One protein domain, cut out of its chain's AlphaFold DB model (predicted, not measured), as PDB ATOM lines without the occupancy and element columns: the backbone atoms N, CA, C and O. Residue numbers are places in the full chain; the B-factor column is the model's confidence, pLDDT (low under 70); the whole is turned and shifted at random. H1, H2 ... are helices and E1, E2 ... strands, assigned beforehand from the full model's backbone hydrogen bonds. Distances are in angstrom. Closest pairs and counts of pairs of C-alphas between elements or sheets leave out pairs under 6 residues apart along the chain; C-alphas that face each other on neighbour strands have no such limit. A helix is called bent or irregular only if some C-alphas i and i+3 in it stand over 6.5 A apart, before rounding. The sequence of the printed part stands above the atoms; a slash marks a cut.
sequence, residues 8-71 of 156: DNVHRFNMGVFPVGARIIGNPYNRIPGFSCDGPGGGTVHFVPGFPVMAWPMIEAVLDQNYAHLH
ATOM      1  N   ASP A   8     -22.868   3.290   7.972       66.44
ATOM      2  CA  ASP A   8     -22.274   4.464   8.625       66.44
ATOM      3  C   ASP A   8     -20.741   4.391   8.699       66.44
ATOM      4  O   ASP A   8     -20.054   5.403   8.561       66.44
ATOM      5  N   ASN A   9     -20.184   3.194   8.902       68.69
ATOM      6  CA  ASN A   9     -18.741   2.981   8.959       68.69
ATOM      7  C   ASN A   9     -18.126   3.073   7.561       68.69
ATOM      8  O   ASN A   9     -17.119   3.757   7.404       68.69
ATOM      9  N   VAL A  10     -18.778   2.504   6.544       71.06
ATOM     10  CA  VAL A  10     -18.375   2.641   5.133       71.06
ATOM     11  C   VAL A  10     -18.390   4.106   4.695       71.06
ATOM     12  O   VAL A  10     -17.423   4.589   4.105       71.06
ATOM     13  N   HIS A  11     -19.441   4.857   5.040       68.56
ATOM     14  CA  HIS A  11     -19.512   6.286   4.735       68.56
ATOM     15  C   HIS A  11     -18.365   7.069   5.396       68.56
ATOM     16  O   HIS A  11     -17.730   7.905   4.755       68.56
ATOM     17  N   ARG A  12     -18.033   6.755   6.655       69.50
ATOM     18  CA  ARG A  12     -16.893   7.361   7.363       69.50
ATOM     19  C   ARG A  12     -15.537   6.959   6.797       69.50
ATOM     20  O   ARG A  12     -14.640   7.794   6.777       69.50
ATOM     21  N   PHE A  13     -15.389   5.729   6.315       72.44
ATOM     22  CA  PHE A  13     -14.171   5.283   5.643       72.44
ATOM     23  C   PHE A  13     -13.947   5.989   4.314       72.44
ATOM     24  O   PHE A  13     -12.824   6.397   4.028       72.44
ATOM     25  N   ASN A  14     -15.012   6.215   3.546       77.62
ATOM     26  CA  ASN A  14     -14.928   6.972   2.300       77.62
ATOM     27  C   ASN A  14     -14.454   8.416   2.534       77.62
ATOM     28  O   ASN A  14     -13.735   8.962   1.703       77.62
ATOM     29  N   MET A  15     -14.770   9.008   3.693       75.19
ATOM     30  CA  MET A  15     -14.243  10.323   4.095       75.19
ATOM     31  C   MET A  15     -12.739  10.319   4.438       75.19
ATOM     32  O   MET A  15     -12.174  11.382   4.675       75.19
ATOM     33  N   GLY A  16     -12.090   9.148   4.468       78.25
ATOM     34  CA  GLY A  16     -10.646   8.970   4.659       78.25
ATOM     35  C   GLY A  16      -9.906   8.454   3.419       78.25
ATOM     36  O   GLY A  16      -8.753   8.041   3.535       78.25
ATOM     37  N   VAL A  17     -10.551   8.437   2.246       86.44
ATOM     38  CA  VAL A  17      -9.902   8.074   0.977       86.44
ATOM     39  C   VAL A  17      -9.210   9.309   0.413       86.44
ATOM     40  O   VAL A  17      -9.861  10.254  -0.030       86.44
ATOM     41  N   PHE A  18      -7.879   9.296   0.423       90.81
ATOM     42  CA  PHE A  18      -7.059  10.428  -0.003       90.81
ATOM     43  C   PHE A  18      -6.181  10.082  -1.210       90.81
ATOM     44  O   PHE A  18      -5.897   8.905  -1.450       90.81
ATOM     45  N   PRO A  19      -5.728  11.094  -1.974       89.31
ATOM     46  CA  PRO A  19      -4.756  10.888  -3.039       89.31
ATOM     47  C   PRO A  19      -3.486  10.196  -2.531       89.31
ATOM     48  O   PRO A  19      -3.051  10.399  -1.395       89.31
ATOM     49  N   VAL A  20      -2.849   9.413  -3.402       90.69
ATOM     50  CA  VAL A  20      -1.542   8.813  -3.107       90.69
ATOM     51  C   VAL A  20      -0.533   9.918  -2.784       90.69
ATOM     52  O   VAL A  20      -0.448  10.916  -3.497       90.69
ATOM     53  N   GLY A  21       0.229   9.739  -1.702       89.94
ATOM     54  CA  GLY A  21       1.212  10.720  -1.226       89.94
ATOM     55  C   GLY A  21       0.645  11.788  -0.284       89.94
ATOM     56  O   GLY A  21       1.409  12.616   0.215       89.94
ATOM     57  N   ALA A  22      -0.660  11.767   0.002       94.50
ATOM     58  CA  ALA A  22      -1.257  12.674   0.971       94.50
ATOM     59  C   ALA A  22      -0.752  12.411   2.403       94.50
ATOM     60  O   ALA A  22      -0.567  11.267   2.825       94.50
ATOM     61  N   ARG A  23      -0.574  13.487   3.176       95.19
ATOM     62  CA  ARG A  23      -0.239  13.439   4.611       95.19
ATOM     63  C   ARG A  23      -1.463  13.766   5.447       95.19
ATOM     64  O   ARG A  23      -2.137  14.753   5.175       95.19
ATOM     65  N   ILE A  24      -1.731  12.973   6.476       94.88
ATOM     66  CA  ILE A  24      -2.915  13.134   7.327       94.88
ATOM     67  C   ILE A  24      -2.804  14.395   8.192       94.88
ATOM     68  O   ILE A  24      -1.766  14.645   8.800       94.88
ATOM     69  N   ILE A  25      -3.908  15.139   8.298       95.88
ATOM     70  CA  ILE A  25      -4.123  16.174   9.315       95.88
ATOM     71  C   ILE A  25      -5.154  15.630  10.308       95.88
ATOM     72  O   ILE A  25      -6.308  15.380   9.952       95.88
ATOM     73  N   GLY A  26      -4.743  15.421  11.558       94.69
ATOM     74  CA  GLY A  26      -5.631  14.912  12.603       94.69
ATOM     75  C   GLY A  26      -6.745  15.905  12.933       94.69
ATOM     76  O   GLY A  26      -6.490  17.094  13.082       94.69
ATOM     77  N   ASN A  27      -7.978  15.415  13.073       93.44
ATOM     78  CA  ASN A  27      -9.120  16.228  13.486       93.44
ATOM     79  C   ASN A  27      -9.500  15.908  14.942       93.44
ATOM     80  O   ASN A  27     -10.097  14.849  15.185       93.44
ATOM     81  N   PRO A  28      -9.191  16.793  15.909       91.94
ATOM     82  CA  PRO A  28      -9.479  16.539  17.319       91.94
ATOM     83  C   PRO A  28     -10.978  16.596  17.648       91.94
ATOM     84  O   PRO A  28     -11.384  16.107  18.698       91.94
ATOM     85  N   TYR A  29     -11.810  17.152  16.759       90.75
ATOM     86  CA  TYR A  29     -13.236  17.354  17.003       90.75
ATOM     87  C   TYR A  29     -14.058  16.076  16.776       90.75
ATOM     88  O   TYR A  29     -14.709  15.576  17.689       90.75
ATOM     89  N   ASN A  30     -14.033  15.511  15.563       88.19
ATOM     90  CA  ASN A  30     -14.881  14.362  15.192       88.19
ATOM     91  C   ASN A  30     -14.110  13.137  14.670       88.19
ATOM     92  O   ASN A  30     -14.733  12.136  14.294       88.19
ATOM     93  N   ARG A  31     -12.771  13.207  14.665       87.19
ATOM     94  CA  ARG A  31     -11.853  12.163  14.178       87.19
ATOM     95  C   ARG A  31     -11.948  11.856  12.678       87.19
ATOM     96  O   ARG A  31     -11.398  10.848  12.250       87.19
ATOM     97  N   ILE A  32     -12.628  12.685  11.881       88.38
ATOM     98  CA  ILE A  32     -12.583  12.613  10.413       88.38
ATOM     99  C   ILE A  32     -11.385  13.455   9.955       88.38
ATOM    100  O   ILE A  32     -11.436  14.680  10.100       88.38
ATOM    101  N   PRO A  33     -10.296  12.828   9.474       91.56
ATOM    102  CA  PRO A  33      -9.059  13.536   9.176       91.56
ATOM    103  C   PRO A  33      -9.201  14.474   7.974       91.56
ATOM    104  O   PRO A  33      -9.981  14.232   7.057       91.56
ATOM    105  N   GLY A  34      -8.398  15.533   7.983       94.50
ATOM    106  CA  GLY A  34      -8.039  16.277   6.780       94.50
ATOM    107  C   GLY A  34      -6.766  15.701   6.166       94.50
ATOM    108  O   GLY A  34      -6.216  14.708   6.654       94.50
ATOM    109  N   PHE A  35      -6.250  16.342   5.123       96.25
ATOM    110  CA  PHE A  35      -5.006  15.907   4.493       96.25
ATOM    111  C   PHE A  35      -4.253  17.046   3.808       96.25
ATOM    112  O   PHE A  35      -4.817  18.088   3.492       96.25
ATOM    113  N   SER A  36      -2.961  16.840   3.577       97.31
ATOM    114  CA  SER A  36      -2.090  17.740   2.822       97.31
ATOM    115  C   SER A  36      -1.566  17.040   1.574       97.31
ATOM    116  O   SER A  36      -1.184  15.874   1.661       97.31
ATOM    117  N   CYS A  37      -1.479  17.756   0.457       96.19
ATOM    118  CA  CYS A  37      -0.861  17.287  -0.784       96.19
ATOM    119  C   CYS A  37       0.211  18.269  -1.250       96.19
ATOM    120  O   CYS A  37       0.021  19.479  -1.136       96.19
ATOM    121  N   ASP A  38       1.287  17.755  -1.840       95.44
ATOM    122  CA  ASP A  38       2.269  18.586  -2.533       95.44
ATOM    123  C   ASP A  38       1.961  18.609  -4.028       95.44
ATOM    124  O   ASP A  38       1.725  17.577  -4.658       95.44
ATOM    125  N   GLY A  39       1.933  19.811  -4.589       90.12
ATOM    126  CA  GLY A  39       1.807  20.037  -6.015       90.12
ATOM    127  C   GLY A  39       3.156  19.897  -6.730       90.12
ATOM    128  O   GLY A  39       4.212  20.088  -6.125       90.12
ATOM    129  N   PRO A  40       3.145  19.657  -8.052       89.12
ATOM    130  CA  PRO A  40       4.364  19.482  -8.847       89.12
ATOM    131  C   PRO A  40       5.281  20.720  -8.859       89.12
ATOM    132  O   PRO A  40       6.467  20.599  -9.136       89.12
ATOM    133  N   GLY A  41       4.747  21.905  -8.541       92.25
ATOM    134  CA  GLY A  41       5.511  23.151  -8.407       92.25
ATOM    135  C   GLY A  41       6.131  23.389  -7.024       92.25
ATOM    136  O   GLY A  41       6.600  24.493  -6.771       92.25
ATOM    137  N   GLY A  42       6.088  22.411  -6.112       90.25
ATOM    138  CA  GLY A  42       6.649  22.526  -4.757       90.25
ATOM    139  C   GLY A  42       5.756  23.244  -3.737       90.25
ATOM    140  O   GLY A  42       6.174  23.450  -2.602       90.25
ATOM    141  N   GLY A  43       4.533  23.626  -4.115       93.69
ATOM    142  CA  GLY A  43       3.541  24.167  -3.183       93.69
ATOM    143  C   GLY A  43       2.787  23.061  -2.444       93.69
ATOM    144  O   GLY A  43       2.485  22.029  -3.037       93.69
ATOM    145  N   THR A  44       2.425  23.294  -1.184       96.00
ATOM    146  CA  THR A  44       1.589  22.379  -0.391       96.00
ATOM    147  C   THR A  44       0.172  22.939  -0.252       96.00
ATOM    148  O   THR A  44      -0.008  24.124   0.025       96.00
ATOM    149  N   VAL A  45      -0.843  22.090  -0.424       95.56
ATOM    150  CA  VAL A  45      -2.262  22.421  -0.207       95.56
ATOM    151  C   VAL A  45      -2.800  21.592   0.954       95.56
ATOM    152  O   VAL A  45      -2.573  20.385   1.005       95.56
ATOM    153  N   HIS A  46      -3.530  22.236   1.865       97.00
ATOM    154  CA  HIS A  46      -4.147  21.609   3.032       97.00
ATOM    155  C   HIS A  46      -5.672  21.588   2.883       97.00
ATOM    156  O   HIS A  46      -6.294  22.616   2.620       97.00
ATOM    157  N   PHE A  47      -6.271  20.419   3.081       95.94
ATOM    158  CA  PHE A  47      -7.708  20.181   3.031       95.94
ATOM    159  C   PHE A  47      -8.216  19.899   4.445       95.94
ATOM    160  O   PHE A  47      -7.826  18.914   5.074       95.94
ATOM    161  N   VAL A  48      -9.095  20.770   4.938       95.94
ATOM    162  CA  VAL A  48      -9.732  20.690   6.261       95.94
ATOM    163  C   VAL A  48     -11.247  20.931   6.122       95.94
ATOM    164  O   VAL A  48     -11.685  21.431   5.084       95.94
ATOM    165  N   PRO A  49     -12.078  20.575   7.121       93.44
ATOM    166  CA  PRO A  49     -13.523  20.812   7.071       93.44
ATOM    167  C   PRO A  49     -13.885  22.300   6.939       93.44
ATOM    168  O   PRO A  49     -13.159  23.163   7.415       93.44
ATOM    169  N   GLY A  50     -15.053  22.606   6.366       89.81
ATOM    170  CA  GLY A  50     -15.495  23.996   6.169       89.81
ATOM    171  C   GLY A  50     -15.966  24.725   7.436       89.81
ATOM    172  O   GLY A  50     -16.078  25.947   7.430       89.81
ATOM    173  N   PHE A  51     -16.251  24.006   8.526       93.38
ATOM    174  CA  PHE A  51     -16.722  24.623   9.769       93.38
ATOM    175  C   PHE A  51     -15.541  25.128  10.619       93.38
ATOM    176  O   PHE A  51     -14.698  24.308  10.994       93.38
ATOM    177  N   PRO A  52     -15.507  26.418  11.017       91.38
ATOM    178  CA  PRO A  52     -14.379  27.001  11.754       91.38
ATOM    179  C   PRO A  52     -14.006  26.263  13.043       91.38
ATOM    180  O   PRO A  52     -12.828  26.049  13.301       91.38
ATOM    181  N   VAL A  53     -15.000  25.797  13.809       90.75
ATOM    182  CA  VAL A  53     -14.782  25.048  15.063       90.75
ATOM    183  C   VAL A  53     -13.996  23.744  14.861       90.75
ATOM    184  O   VAL A  53     -13.311  23.289  15.770       90.75
ATOM    185  N   MET A  54     -14.074  23.147  13.666       92.56
ATOM    186  CA  MET A  54     -13.285  21.969  13.299       92.56
ATOM    187  C   MET A  54     -11.977  22.358  12.611       92.56
ATOM    188  O   MET A  54     -10.937  21.776  12.901       92.56
ATOM    189  N   ALA A  55     -12.027  23.333  11.702       94.50
ATOM    190  CA  ALA A  55     -10.893  23.734  10.878       94.50
ATOM    191  C   ALA A  55      -9.769  24.382  11.694       94.50
ATOM    192  O   ALA A  55      -8.603  24.078  11.465       94.50
ATOM    193  N   TRP A  56     -10.115  25.253  12.647       96.19
ATOM    194  CA  TRP A  56      -9.148  26.029  13.424       96.19
ATOM    195  C   TRP A  56      -8.075  25.165  14.095       96.19
ATOM    196  O   TRP A  56      -6.907  25.341  13.755       96.19
ATOM    197  N   PRO A  57      -8.419  24.192  14.965       95.62
ATOM    198  CA  PRO A  57      -7.399  23.388  15.637       95.62
ATOM    199  C   PRO A  57      -6.572  22.536  14.661       95.62
ATOM    200  O   PRO A  57      -5.431  22.194  14.950       95.62
ATOM    201  N   MET A  58      -7.123  22.190  13.491       97.06
ATOM    202  CA  MET A  58      -6.390  21.461  12.451       97.06
ATOM    203  C   MET A  58      -5.363  22.356  11.744       97.06
ATOM    204  O   MET A  58      -4.245  21.918  11.488       97.06
ATOM    205  N   ILE A  59      -5.738  23.598  11.426       97.06
ATOM    206  CA  ILE A  59      -4.854  24.590  10.802       97.06
ATOM    207  C   ILE A  59      -3.756  25.003  11.783       97.06
ATOM    208  O   ILE A  59      -2.588  25.018  11.409       97.06
ATOM    209  N   GLU A  60      -4.126  25.291  13.029       95.56
ATOM    210  CA  GLU A  60      -3.200  25.630  14.110       95.56
ATOM    211  C   GLU A  60      -2.137  24.540  14.282       95.56
ATOM    212  O   GLU A  60      -0.950  24.828  14.174       95.56
ATOM    213  N   ALA A  61      -2.547  23.268  14.383       94.88
ATOM    214  CA  ALA A  61      -1.613  22.148  14.479       94.88
ATOM    215  C   ALA A  61      -0.658  22.050  13.275       94.88
ATOM    216  O   ALA A  61       0.521  21.746  13.449       94.88
ATOM    217  N   VAL A  62      -1.142  22.313  12.056       96.31
ATOM    218  CA  VAL A  62      -0.296  22.337  10.851       96.31
ATOM    219  C   VAL A  62       0.712  23.484  10.906       96.31
ATOM    220  O   VAL A  62       1.879  23.277  10.575       96.31
ATOM    221  N   LEU A  63       0.296  24.680  11.325       95.19
ATOM    222  CA  LEU A  63       1.189  25.830  11.476       95.19
ATOM    223  C   LEU A  63       2.263  25.550  12.533       95.19
ATOM    224  O   LEU A  63       3.453  25.614  12.226       95.19
ATOM    225  N   ASP A  64       1.847  25.119  13.722       93.19
ATOM    226  CA  ASP A  64       2.724  24.834  14.859       93.19
ATOM    227  C   ASP A  64       3.734  23.716  14.595       93.19
ATOM    228  O   ASP A  64       4.828  23.743  15.151       93.19
ATOM    229  N   GLN A  65       3.396  22.727  13.766       91.50
ATOM    230  CA  GLN A  65       4.264  21.571  13.523       91.50
ATOM    231  C   GLN A  65       5.082  21.727  12.241       91.50
ATOM    232  O   GLN A  65       6.304  21.586  12.256       91.50
ATOM    233  N   ASN A  66       4.428  22.031  11.118       93.50
ATOM    234  CA  ASN A  66       5.073  22.041   9.804       93.50
ATOM    235  C   ASN A  66       5.732  23.388   9.494       93.50
ATOM    236  O   ASN A  66       6.719  23.440   8.757       93.50
ATOM    237  N   TYR A  67       5.208  24.472  10.065       93.38
ATOM    238  CA  TYR A  67       5.631  25.839   9.772       93.38
ATOM    239  C   TYR A  67       6.167  26.576  11.001       93.38
ATOM    240  O   TYR A  67       6.361  27.788  10.944       93.38
ATOM    241  N   ALA A  68       6.528  25.846  12.063       90.06
ATOM    242  CA  ALA A  68       7.148  26.399  13.270       90.06
ATOM    243  C   ALA A  68       8.340  27.319  12.957       90.06
ATOM    244  O   ALA A  68       8.527  28.361  13.571       90.06
ATOM    245  N   HIS A  69       9.135  26.959  11.948       88.44
ATOM    246  CA  HIS A  69      10.291  27.733  11.490       88.44
ATOM    247  C   HIS A  69       9.924  29.097  10.870       88.44
ATOM    248  O   HIS A  69      10.773  29.983  10.789       88.44
ATOM    249  N   LEU A  70       8.676  29.276  10.428       89.25
ATOM    250  CA  LEU A  70       8.130  30.552   9.958       89.25
ATOM    251  C   LEU A  70       7.488  31.355  11.090       89.25
ATOM    252  O   LEU A  70       7.196  32.543  10.906       89.25
ATOM    253  N   HIS A  71       7.272  30.742  12.259       85.50
ATOM    254  CA  HIS A  71       6.734  31.454  13.405       85.50
ATOM    255  C   HIS A  71       7.742  32.509  13.830       85.50
ATOM    256  O   HIS A  71       8.903  32.237  14.133       85.50
TER     257      HIS A  71
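Overview. This is residues 8 to 71 of the 156 residues of the protein "Competence damage-inducible protein A" of Hydrogenophaga sp. T4 (UniProt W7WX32). A small three-stranded sheet, E1, E2 and E3, makes the body together with the longer helix H2, which only grazes the sheet with its residues 55 to 62, while H1 lies well away from both at one end of the longest axis. Residues 64 to 70, of which 64 to 66 belong to H2, stick out. The printed part has 64 residues in the order H1, E1, E2, E3, H2, a mixed class, and its antiparallel sheet, ordered E1, E2, E3, is a meander, each strand the antiparallel neighbour of the one before. It is only just compact, close to loose, with a radius of gyration of the C-alphas of 12.6 A and spans of 40 by 28 by 16 A.

Arrangement. Start at H1, residues 8 to 14, which is not on the sheet. Next find the hairpin of E1, residues 23 to 25, and E2, residues 34 to 38, at 145 degrees, with N 23 and O 36 2.9 A apart, within hydrogen-bond range. E2 forms a second hairpin with E3, residues 44 to 47, at 160 degrees, where N 45 and O 37 are 2.8 A apart, within hydrogen-bond range. H2, residues 52 to 66, is on the sheet but only grazes it; its closest C-alphas to E1 are those of Met 58 and Ile 25, 6.6 A apart. H1 and H2 are apart. Every O i to N i+4 pair is within hydrogen-bond range in H1, and 9 of 11 are in H2.

Along the chain. Find C-alpha 8 at (-22.274, 4.464, 8.625), where H1 begins its 10.0 A. E1 measures 6.7 A, E2 14.1 A and E3 10.1 A. H2 runs 20.2 A to C-alpha 66 at (5.073, 22.041, 9.804); it is neither bent nor irregular, but only just: C-alphas 54 and 57 are 6.5 A apart.

Size, cuts and confidence. The C-alphas farthest apart, of Asp 8 and His 69, are 40.1 A apart. The printed part has no cut and no long link. Mean pLDDT of the printed part is 89.9; look for values under 70 at residues 8 to 9 and 11 to 12.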